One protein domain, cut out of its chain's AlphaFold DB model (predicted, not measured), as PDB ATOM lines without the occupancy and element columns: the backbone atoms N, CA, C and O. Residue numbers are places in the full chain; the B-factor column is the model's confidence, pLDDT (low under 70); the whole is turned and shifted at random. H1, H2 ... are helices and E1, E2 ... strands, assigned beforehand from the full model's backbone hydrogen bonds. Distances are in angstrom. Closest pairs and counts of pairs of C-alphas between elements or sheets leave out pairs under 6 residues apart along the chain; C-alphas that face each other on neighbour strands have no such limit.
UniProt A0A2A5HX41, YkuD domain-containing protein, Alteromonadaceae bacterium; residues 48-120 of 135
ATOM      1  N   GLU A  48      12.861 -41.322  30.804       94.00
ATOM      2  CA  GLU A  48      11.437 -41.568  31.063       94.00
ATOM      3  C   GLU A  48      10.764 -42.178  29.826       94.00
ATOM      4  O   GLU A  48       9.978 -41.564  29.109       94.00
ATOM      5  N   ARG A  49      11.128 -43.425  29.517       91.25
ATOM      6  CA  ARG A  49      10.734 -44.138  28.288       91.25
ATOM      7  C   ARG A  49       9.224 -44.330  28.114       91.25
ATOM      8  O   ARG A  49       8.789 -44.563  26.985       91.25
ATOM      9  N   TYR A  50       8.463 -44.269  29.207       90.25
ATOM     10  CA  TYR A  50       7.000 -44.367  29.212       90.25
ATOM     11  C   TYR A  50       6.320 -43.013  28.981       90.25
ATOM     12  O   TYR A  50       5.226 -42.989  28.431       90.25
ATOM     13  N   ASP A  51       7.013 -41.911  29.274       92.25
ATOM     14  CA  ASP A  51       6.514 -40.537  29.125       92.25
ATOM     15  C   ASP A  51       7.017 -39.882  27.829       92.25
ATOM     16  O   ASP A  51       7.107 -38.660  27.698       92.25
ATOM     17  N   ALA A  52       7.376 -40.708  26.843       91.44
ATOM     18  CA  ALA A  52       7.759 -40.246  25.521       91.44
ATOM     19  C   ALA A  52       6.572 -39.541  24.846       91.44
ATOM     20  O   ALA A  52       5.554 -40.166  24.546       91.44
ATOM     21  N   VAL A  53       6.726 -38.253  24.548       93.00
ATOM     22  CA  VAL A  53       5.705 -37.462  23.854       93.00
ATOM     23  C   VAL A  53       5.961 -37.524  22.354       93.00
ATOM     24  O   VAL A  53       7.100 -37.369  21.909       93.00
ATOM     25  N   VAL A  54       4.907 -37.732  21.566       92.75
ATOM     26  CA  VAL A  54       4.958 -37.790  20.099       92.75
ATOM     27  C   VAL A  54       3.906 -36.849  19.529       92.75
ATOM     28  O   VAL A  54       2.799 -36.765  20.054       92.75
ATOM     29  N   GLY A  55       4.247 -36.158  18.449       91.94
ATOM     30  CA  GLY A  55       3.355 -35.234  17.763       91.94
ATOM     31  C   GLY A  55       3.904 -34.831  16.401       91.94
ATOM     32  O   GLY A  55       4.623 -35.585  15.739       91.94
ATOM     33  N   ASP A  56       3.570 -33.623  15.974       91.06
ATOM     34  CA  ASP A  56       3.913 -33.066  14.667       91.06
ATOM     35  C   ASP A  56       3.986 -31.531  14.712       91.06
ATOM     36  O   ASP A  56       3.958 -30.920  15.780       91.06
ATOM     37  N   LYS A  57       4.082 -30.890  13.541       86.88
ATOM     38  CA  LYS A  57       4.131 -29.424  13.407       86.88
ATOM     39  C   LYS A  57       2.903 -28.696  13.980       86.88
ATOM     40  O   LYS A  57       3.020 -27.511  14.274       86.88
ATOM     41  N   SER A  58       1.751 -29.357  14.105       87.31
ATOM     42  CA  SER A  58       0.513 -28.756  14.626       87.31
ATOM     43  C   SER A  58       0.406 -28.844  16.150       87.31
ATOM     44  O   SER A  58      -0.203 -27.985  16.781       87.31
ATOM     45  N   THR A  59       1.037 -29.857  16.745       87.94
ATOM     46  CA  THR A  59       0.924 -30.186  18.176       87.94
ATOM     47  C   THR A  59       2.197 -29.897  18.971       87.94
ATOM     48  O   THR A  59       2.153 -29.802  20.197       87.94
ATOM     49  N   MET A  60       3.342 -29.727  18.304       88.31
ATOM     50  CA  MET A  60       4.639 -29.488  18.935       88.31
ATOM     51  C   MET A  60       5.333 -28.251  18.364       88.31
ATOM     52  O   MET A  60       5.226 -27.921  17.185       88.31
ATOM     53  N   LYS A  61       6.121 -27.574  19.209       84.38
ATOM     54  CA  LYS A  61       6.964 -26.453  18.766       84.38
ATOM     55  C   LYS A  61       8.000 -26.947  17.755       84.38
ATOM     56  O   LYS A  61       8.545 -28.036  17.909       84.38
ATOM     57  N   SER A  62       8.345 -26.101  16.785       80.31
ATOM     58  CA  SER A  62       9.265 -26.431  15.682       80.31
ATOM     59  C   SER A  62      10.619 -26.996  16.130       80.31
ATOM     60  O   SER A  62      11.178 -27.851  15.454       80.31
ATOM     61  N   GLY A  63      11.121 -26.582  17.297       81.25
ATOM     62  CA  GLY A  63      12.352 -27.111  17.889       81.25
ATOM     63  C   GLY A  63      12.288 -28.569  18.357       81.25
ATOM     64  O   GLY A  63      13.324 -29.096  18.722       81.25
ATOM     65  N   PHE A  64      11.119 -29.218  18.356       85.31
ATOM     66  CA  PHE A  64      10.945 -30.646  18.668       85.31
ATOM     67  C   PHE A  64      10.536 -31.471  17.447       85.31
ATOM     68  O   PHE A  64      10.274 -32.668  17.566       85.31
ATOM     69  N   VAL A  65      10.428 -30.838  16.280       87.81
ATOM     70  CA  VAL A  65       9.893 -31.451  15.067       87.81
ATOM     71  C   VAL A  65      11.007 -31.619  14.056       87.81
ATOM     72  O   VAL A  65      11.675 -30.658  13.697       87.81
ATOM     73  N   ASN A  66      11.188 -32.832  13.545       86.19
ATOM     74  CA  ASN A  66      12.092 -33.057  12.428       86.19
ATOM     75  C   ASN A  66      11.521 -32.353  11.176       86.19
ATOM     76  O   ASN A  66      10.451 -32.748  10.698       86.19
ATOM     77  N   PRO A  67      12.212 -31.352  10.604       84.00
ATOM     78  CA  PRO A  67      11.681 -30.527   9.521       84.00
ATOM     79  C   PRO A  67      11.436 -31.327   8.240       84.00
ATOM     80  O   PRO A  67      10.481 -31.025   7.522       84.00
ATOM     81  N   ALA A  68      12.242 -32.368   7.997       84.06
ATOM     82  CA  ALA A  68      12.190 -33.198   6.797       84.06
ATOM     83  C   ALA A  68      11.006 -34.174   6.793       84.06
ATOM     84  O   ALA A  68      10.481 -34.495   5.734       84.06
ATOM     85  N   SER A  69      10.575 -34.648   7.966       85.25
ATOM     86  CA  SER A  69       9.447 -35.592   8.074       85.25
ATOM     87  C   SER A  69       8.169 -34.973   8.633       85.25
ATOM     88  O   SER A  69       7.112 -35.587   8.553       85.25
ATOM     89  N   GLY A  70       8.257 -33.795   9.256       86.50
ATOM     90  CA  GLY A  70       7.152 -33.174   9.986       86.50
ATOM     91  C   GLY A  70       6.785 -33.856  11.304       86.50
ATOM     92  O   GLY A  70       5.868 -33.388  11.974       86.50
ATOM     93  N   ARG A  71       7.501 -34.915  11.705       89.31
ATOM     94  CA  ARG A  71       7.239 -35.667  12.940       89.31
ATOM     95  C   ARG A  71       8.002 -35.066  14.110       89.31
ATOM     96  O   ARG A  71       9.207 -34.825  14.004       89.31
ATOM     97  N   GLY A  72       7.306 -34.854  15.219       91.75
ATOM     98  CA  GLY A  72       7.873 -34.373  16.468       91.75
ATOM     99  C   GLY A  72       7.872 -35.432  17.552       91.75
ATOM    100  O   GLY A  72       7.011 -36.313  17.583       91.75
ATOM    101  N   TRP A  73       8.866 -35.356  18.426       94.00
ATOM    102  CA  TRP A  73       8.939 -36.206  19.604       94.00
ATOM    103  C   TRP A  73       9.855 -35.605  20.669       94.00
ATOM    104  O   TRP A  73      10.753 -34.815  20.372       94.00
ATOM    105  N   PHE A  74       9.618 -35.983  21.920       93.88
ATOM    106  CA  PHE A  74      10.410 -35.575  23.072       93.88
ATOM    107  C   PHE A  74      10.512 -36.735  24.062       93.88
ATOM    108  O   PHE A  74       9.499 -37.313  24.454       93.88
ATOM    109  N   LEU A  75      11.736 -37.074  24.459       95.06
ATOM    110  CA  LEU A  75      12.026 -38.082  25.477       95.06
ATOM    111  C   LEU A  75      12.502 -37.383  26.751       95.06
ATOM    112  O   LEU A  75      13.624 -36.869  26.738       95.06
ATOM    113  N   PRO A  76      11.699 -37.339  27.826       95.62
ATOM    114  CA  PRO A  76      12.098 -36.665  29.054       95.62
ATOM    115  C   PRO A  76      13.304 -37.334  29.724       95.62
ATOM    116  O   PRO A  76      13.486 -38.554  29.661       95.62
ATOM    117  N   LEU A  77      14.135 -36.508  30.358       96.19
ATOM    118  CA  LEU A  77      15.302 -36.918  31.127       96.19
ATOM    119  C   LEU A  77      15.222 -36.360  32.549       96.19
ATOM    120  O   LEU A  77      15.107 -35.143  32.734       96.19
ATOM    121  N   THR A  78      15.401 -37.234  33.534       95.25
ATOM    122  CA  THR A  78      15.411 -36.869  34.955       95.25
ATOM    123  C   THR A  78      16.831 -36.985  35.512       95.25
ATOM    124  O   THR A  78      17.415 -38.067  35.457       95.25
ATOM    125  N   PRO A  79      17.447 -35.905  36.027       94.94
ATOM    126  CA  PRO A  79      18.795 -35.974  36.584       94.94
ATOM    127  C   PRO A  79      18.826 -36.814  37.868       94.94
ATOM    128  O   PRO A  79      18.039 -36.583  38.780       94.94
ATOM    129  N   LYS A  80      19.791 -37.734  37.978       95.38
ATOM    130  CA  LYS A  80      20.044 -38.541  39.191       95.38
ATOM    131  C   LYS A  80      21.083 -37.923  40.130       95.38
ATOM    132  O   LYS A  80      21.772 -38.625  40.864       95.38
ATOM    133  N   PHE A  81      21.255 -36.613  40.051       92.94
ATOM    134  CA  PHE A  81      22.217 -35.848  40.832       92.94
ATOM    135  C   PHE A  81      21.578 -34.526  41.250       92.94
ATOM    136  O   PHE A  81      20.623 -34.058  40.629       92.94
ATOM    137  N   THR A  82      22.111 -33.904  42.297       93.00
ATOM    138  CA  THR A  82      21.570 -32.652  42.824       93.00
ATOM    139  C   THR A  82      21.746 -31.517  41.818       93.00
ATOM    140  O   THR A  82      22.863 -31.108  41.502       93.00
ATOM    141  N   THR A  83      20.637 -30.976  41.317       88.38
ATOM    142  CA  THR A  83      20.636 -29.802  40.443       88.38
ATOM    143  C   THR A  83      19.312 -29.050  40.527       88.38
ATOM    144  O   THR A  83      18.260 -29.633  40.761       88.38
ATOM    145  N   THR A  84      19.355 -27.738  40.301       87.50
ATOM    146  CA  THR A  84      18.155 -26.890  40.197       87.50
ATOM    147  C   THR A  84      17.591 -26.838  38.774       87.50
ATOM    148  O   THR A  84      16.567 -26.199  38.525       87.50
ATOM    149  N   ARG A  85      18.268 -27.467  37.803       85.31
ATOM    150  CA  ARG A  85      17.839 -27.515  36.401       85.31
ATOM    151  C   ARG A  85      16.950 -28.735  36.158       85.31
ATOM    152  O   ARG A  85      17.259 -29.828  36.607       85.31
ATOM    153  N   HIS A  86      15.880 -28.539  35.402       85.62
ATOM    154  CA  HIS A  86      14.878 -29.557  35.090       85.62
ATOM    155  C   HIS A  86      14.343 -29.352  33.665       85.62
ATOM    156  O   HIS A  86      14.732 -28.397  32.985       85.62
ATOM    157  N   GLY A  87      13.454 -30.244  33.214       85.44
ATOM    158  CA  GLY A  87      12.860 -30.179  31.874       85.44
ATOM    159  C   GLY A  87      13.829 -30.581  30.761       85.44
ATOM    160  O   GLY A  87      13.747 -30.065  29.648       85.44
ATOM    161  N   PHE A  88      14.782 -31.460  31.072       92.19
ATOM    162  CA  PHE A  88      15.707 -32.004  30.088       92.19
ATOM    163  C   PHE A  88      15.022 -33.065  29.230       92.19
ATOM    164  O   PHE A  88      14.093 -33.738  29.672       92.19
ATOM    165  N   GLY A  89      15.505 -33.236  28.003       93.56
ATOM    166  CA  GLY A  89      15.043 -34.318  27.148       93.56
ATOM    167  C   GLY A  89      15.890 -34.521  25.904       93.56
ATOM    168  O   GLY A  89      16.732 -33.684  25.576       93.56
ATOM    169  N   ILE A  90      15.657 -35.633  25.214       94.94
ATOM    170  CA  ILE A  90      16.200 -35.928  23.884       94.94
ATOM    171  C   ILE A  90      15.114 -35.606  22.857       94.94
ATOM    172  O   ILE A  90      13.972 -36.036  23.025       94.94
ATOM    173  N   HIS A  91      15.444 -34.852  21.811       93.25
ATOM    174  CA  HIS A  91      14.491 -34.496  20.753       93.25
ATOM    175  C   HIS A  91      15.195 -34.158  19.427       93.25
ATOM    176  O   HIS A  91      16.413 -33.960  19.418       93.25
ATOM    177  N   PRO A  92      14.472 -34.076  18.294       90.56
ATOM    178  CA  PRO A  92      15.002 -33.507  17.054       90.56
ATOM    179  C   PRO A  92      15.384 -32.041  17.249       90.56
ATOM    180  O   PRO A  92      14.590 -31.306  17.817       90.56
ATOM    181  N   ASP A  93      16.525 -31.583  16.741       83.38
ATOM    182  CA  ASP A  93      16.916 -30.162  16.750       83.38
ATOM    183  C   ASP A  93      16.479 -29.461  15.454       83.38
ATOM    184  O   ASP A  93      17.280 -29.128  14.583       83.38
ATOM    185  N   GLY A  94      15.166 -29.370  15.258       60.66
ATOM    186  CA  GLY A  94      14.600 -29.199  13.923       60.66
ATOM    187  C   GLY A  94      14.845 -27.863  13.222       60.66
ATOM    188  O   GLY A  94      14.951 -27.848  12.000       60.66
ATOM    189  N   ASN A  95      14.876 -26.744  13.953       60.22
ATOM    190  CA  ASN A  95      14.700 -25.419  13.334       60.22
ATOM    191  C   ASN A  95      15.653 -24.328  13.844       60.22
ATOM    192  O   ASN A  95      16.026 -23.441  13.084       60.22
ATOM    193  N   LEU A  96      16.041 -24.370  15.120       57.91
ATOM    194  CA  LEU A  96      16.994 -23.426  15.697       57.91
ATOM    195  C   LEU A  96      18.095 -24.218  16.376       57.91
ATOM    196  O   LEU A  96      17.821 -24.849  17.390       57.91
ATOM    197  N   PRO A  97      19.316 -24.184  15.829       55.50
ATOM    198  CA  PRO A  97      20.385 -25.008  16.339       55.50
ATOM    199  C   PRO A  97      20.727 -24.608  17.789       55.50
ATOM    200  O   PRO A  97      21.299 -23.541  18.029       55.50
ATOM    201  N   GLY A  98      20.410 -25.464  18.762       54.78
ATOM    202  CA  GLY A  98      20.663 -25.223  20.184       54.78
ATOM    203  C   GLY A  98      19.456 -25.464  21.089       54.78
ATOM    204  O   GLY A  98      18.298 -25.363  20.706       54.78
ATOM    205  N   THR A  99      19.732 -25.760  22.353       62.84
ATOM    206  CA  THR A  99      18.720 -26.159  23.332       62.84
ATOM    207  C   THR A  99      18.871 -25.367  24.628       62.84
ATOM    208  O   THR A  99      19.952 -24.875  24.955       62.84
ATOM    209  N   LYS A 100      17.814 -25.308  25.449       76.44
ATOM    210  CA  LYS A 100      17.896 -24.811  26.841       76.44
ATOM    211  C   LYS A 100      18.541 -25.841  27.795       76.44
ATOM    212  O   LYS A 100      18.233 -25.882  28.986       76.44
ATOM    213  N   GLY A 101      19.430 -26.685  27.269       78.81
ATOM    214  CA  GLY A 101      20.051 -27.806  27.972       78.81
ATOM    215  C   GLY A 101      19.487 -29.180  27.620       78.81
ATOM    216  O   GLY A 101      19.839 -30.141  28.280       78.81
ATOM    217  N   CYS A 102      18.635 -29.309  26.605       89.94
ATOM    218  CA  CYS A 102      18.230 -30.606  26.054       89.94
ATOM    219  C   CYS A 102      19.335 -31.223  25.176       89.94
ATOM    220  O   CYS A 102      20.342 -30.573  24.869       89.94
ATOM    221  N   VAL A 103      19.130 -32.463  24.746       90.94
ATOM    222  CA  VAL A 103      19.969 -33.185  23.785       90.94
ATOM    223  C   VAL A 103      19.259 -33.177  22.428       90.94
ATOM    224  O   VAL A 103      18.347 -33.965  22.186       90.94
ATOM    225  N   GLY A 104      19.655 -32.249  21.559       92.50
ATOM    226  CA  GLY A 104      19.067 -32.053  20.237       92.50
ATOM    227  C   GLY A 104      19.798 -32.861  19.165       92.50
ATOM    228  O   GLY A 104      20.953 -32.562  18.854       92.50
ATOM    229  N   LEU A 105      19.147 -33.867  18.585       92.62
ATOM    230  CA  LEU A 105      19.695 -34.643  17.465       92.62
ATOM    231  C   LEU A 105      19.733 -33.826  16.180       92.62
ATOM    232  O   LEU A 105      18.791 -33.097  15.892       92.62
ATOM    233  N   GLN A 106      20.780 -34.007  15.382       89.62
ATOM    234  CA  GLN A 106      21.003 -33.248  14.150       89.62
ATOM    235  C   GLN A 106      20.638 -34.046  12.889       89.62
ATOM    236  O   GLN A 106      20.658 -35.276  12.884       89.62
ATOM    237  N   GLY A 107      20.317 -33.335  11.804       88.19
ATOM    238  CA  GLY A 107      20.131 -33.867  10.449       88.19
ATOM    239  C   GLY A 107      19.442 -35.236  10.347       88.19
ATOM    240  O   GLY A 107      18.353 -35.467  10.876       88.19
ATOM    241  N   ALA A 108      20.094 -36.163   9.641       89.56
ATOM    242  CA  ALA A 108      19.586 -37.516   9.418       89.56
ATOM    243  C   ALA A 108      19.506 -38.362  10.705       89.56
ATOM    244  O   ALA A 108      18.687 -39.286  10.789       89.56
ATOM    245  N   ASP A 109      20.297 -38.027  11.730       92.56
ATOM    246  CA  ASP A 109      20.320 -38.762  12.994       92.56
ATOM    247  C   ASP A 109      19.022 -38.597  13.790       92.56
ATOM    248  O   ASP A 109      18.636 -39.524  14.505       92.56
ATOM    249  N   MET A 110      18.278 -37.503  13.580       91.81
ATOM    250  CA  MET A 110      16.922 -37.335  14.120       91.81
ATOM    251  C   MET A 110      16.012 -38.512  13.737       91.81
ATOM    252  O   MET A 110      15.312 -39.071  14.582       91.81
ATOM    253  N   LYS A 111      16.016 -38.895  12.451       91.44
ATOM    254  CA  LYS A 111      15.186 -39.992  11.930       91.44
ATOM    255  C   LYS A 111      15.766 -41.347  12.325       91.44
ATOM    256  O   LYS A 111      15.036 -42.202  12.815       91.44
ATOM    257  N   LYS A 112      17.077 -41.531  12.152       93.31
ATOM    258  CA  LYS A 112      17.783 -42.783  12.472       93.31
ATOM    259  C   LYS A 112      17.586 -43.194  13.933       93.31
ATOM    260  O   LYS A 112      17.357 -44.370  14.219       93.31
ATOM    261  N   PHE A 113      17.681 -42.242  14.858       94.50
ATOM    262  CA  PHE A 113      17.466 -42.489  16.281       94.50
ATOM    263  C   PHE A 113      16.021 -42.895  16.558       94.50
ATOM    264  O   PHE A 113      15.780 -43.915  17.203       94.50
ATOM    265  N   TRP A 114      15.065 -42.128  16.034       93.75
ATOM    266  CA  TRP A 114      13.649 -42.360  16.292       93.75
ATOM    267  C   TRP A 114      13.148 -43.679  15.702       93.75
ATOM    268  O   TRP A 114      12.436 -44.428  16.367       93.75
ATOM    269  N   ASP A 115      13.594 -44.036  14.499       93.81
ATOM    270  CA  ASP A 115      13.270 -45.329  13.895       93.81
ATOM    271  C   ASP A 115      13.798 -46.487  14.753       93.81
ATOM    272  O   ASP A 115      13.101 -47.484  14.950       93.81
ATOM    273  N   LYS A 116      15.013 -46.357  15.305       94.62
ATOM    274  CA  LYS A 116      15.557 -47.349  16.241       94.62
ATOM    275  C   LYS A 116      14.748 -47.394  17.539       94.62
ATOM    276  O   LYS A 116      14.476 -48.486  18.035       94.62
ATOM    277  N   TRP A 117      14.336 -46.242  18.067       93.75
ATOM    278  CA  TRP A 117      13.484 -46.130  19.257       93.75
ATOM    279  C   TRP A 117      12.164 -46.883  19.089       93.75
ATOM    280  O   TRP A 117      11.810 -47.713  19.929       93.75
ATOM    281  N   LEU A 118      11.475 -46.663  17.969       92.75
ATOM    282  CA  LEU A 118      10.210 -47.324  17.657       92.75
ATOM    283  C   LEU A 118      10.368 -48.831  17.426       92.75
ATOM    284  O   LEU A 118       9.532 -49.598  17.889       92.75
ATOM    285  N   LYS A 119      11.450 -49.262  16.766       94.56
ATOM    286  CA  LYS A 119      11.732 -50.690  16.517       94.56
ATOM    287  C   LYS A 119      12.211 -51.447  17.755       94.56
ATOM    288  O   LYS A 119      12.148 -52.671  17.780       94.56
ATOM    289  N   THR A 120      12.713 -50.748  18.770       92.94
ATOM    290  CA  THR A 120      13.187 -51.388  19.998       92.94
ATOM    291  C   THR A 120      12.025 -51.599  20.960       92.94
ATOM    292  O   THR A 120      11.366 -50.638  21.368       92.94
TER     293      THR A 120
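This is residues 48 to 120 of the 135 residues of the protein "YkuD domain-containing protein" of Alteromonadaceae bacterium (UniProt A0A2A5HX41). A small, staggered sheet of four short to medium strands has one helix, H1, over one of its faces, while the unnamed stretches 57 to 70 and 93 to 102 loop on the side of the sheet away from H1. The longest strand, E2, runs along the longest axis, and the links at its two ends reach the extremes of the domain. The printed part has 73 residues with four named strands and then one named helix, E1 E2 E3 E4 H1; the sheet's order is E1, E2, E3, E4, mixed. The class is mixed, helices and strands, though only 32 of the 73 residues are in named elements. The whole is compact, with a radius of gyration of the C-alphas of 12.1 A and spans of 37 by 29 by 21 A.

E1, residues 53 to 56, is an edge strand and forms an antiparallel hairpin with E2, residues 71 to 79, at 153 degrees; N 55 and O 72 are 2.9 A apart, within hydrogen-bond range. E2 forms a second antiparallel hairpin with E3, residues 88 to 92, at 157 degrees, with N 90 and O 75 at 2.8 A. E1, E2 and E3 are a meander, each strand the antiparallel neighbour of the one before. The pairing is staggered: E2 pairs with E1 over residues 71 to 74 and with E3 over residues 75 to 77. E4, residues 103 to 105, is the other edge strand and is parallel to E3 at 8 degrees, with N 103 and O 89 at 2.8 A. E1 and E4 are apart. H1, residues 109 to 119, is on the sheet, and the two make two layers, a helix on one face of a sheet. Its height over the sheet is 9.6 A. It lies over E2 and E3 and only just runs across the strands, at 60.1 degrees to E3 on the local plane. The closest C-alphas of E3 and H1, those of Pro 92 and Met 110, are 5.2 A apart. In H1 every O i to N i+4 pair is within hydrogen-bond range.

E1 begins at C-alpha 53, (5.705, -37.462, 23.854), and is 10.3 A long. E2 is 26.3 A long and ends at C-alpha 79, (18.795, -35.974, 36.584). E3 is 13.1 A long and E4 6.5 A. H1 is 15.1 A long and ends at C-alpha 119, (11.732, -50.690, 16.517).

The two C-alphas farthest apart, those of Ala 68 and Thr 82, are 37.2 A apart. The printed part has no cut. The link from E1 to E2 is long, with 14 residues, and that from E4 to H1 is tight. The mean pLDDT of the printed part is 87.6; residues 94 to 99 are under 70.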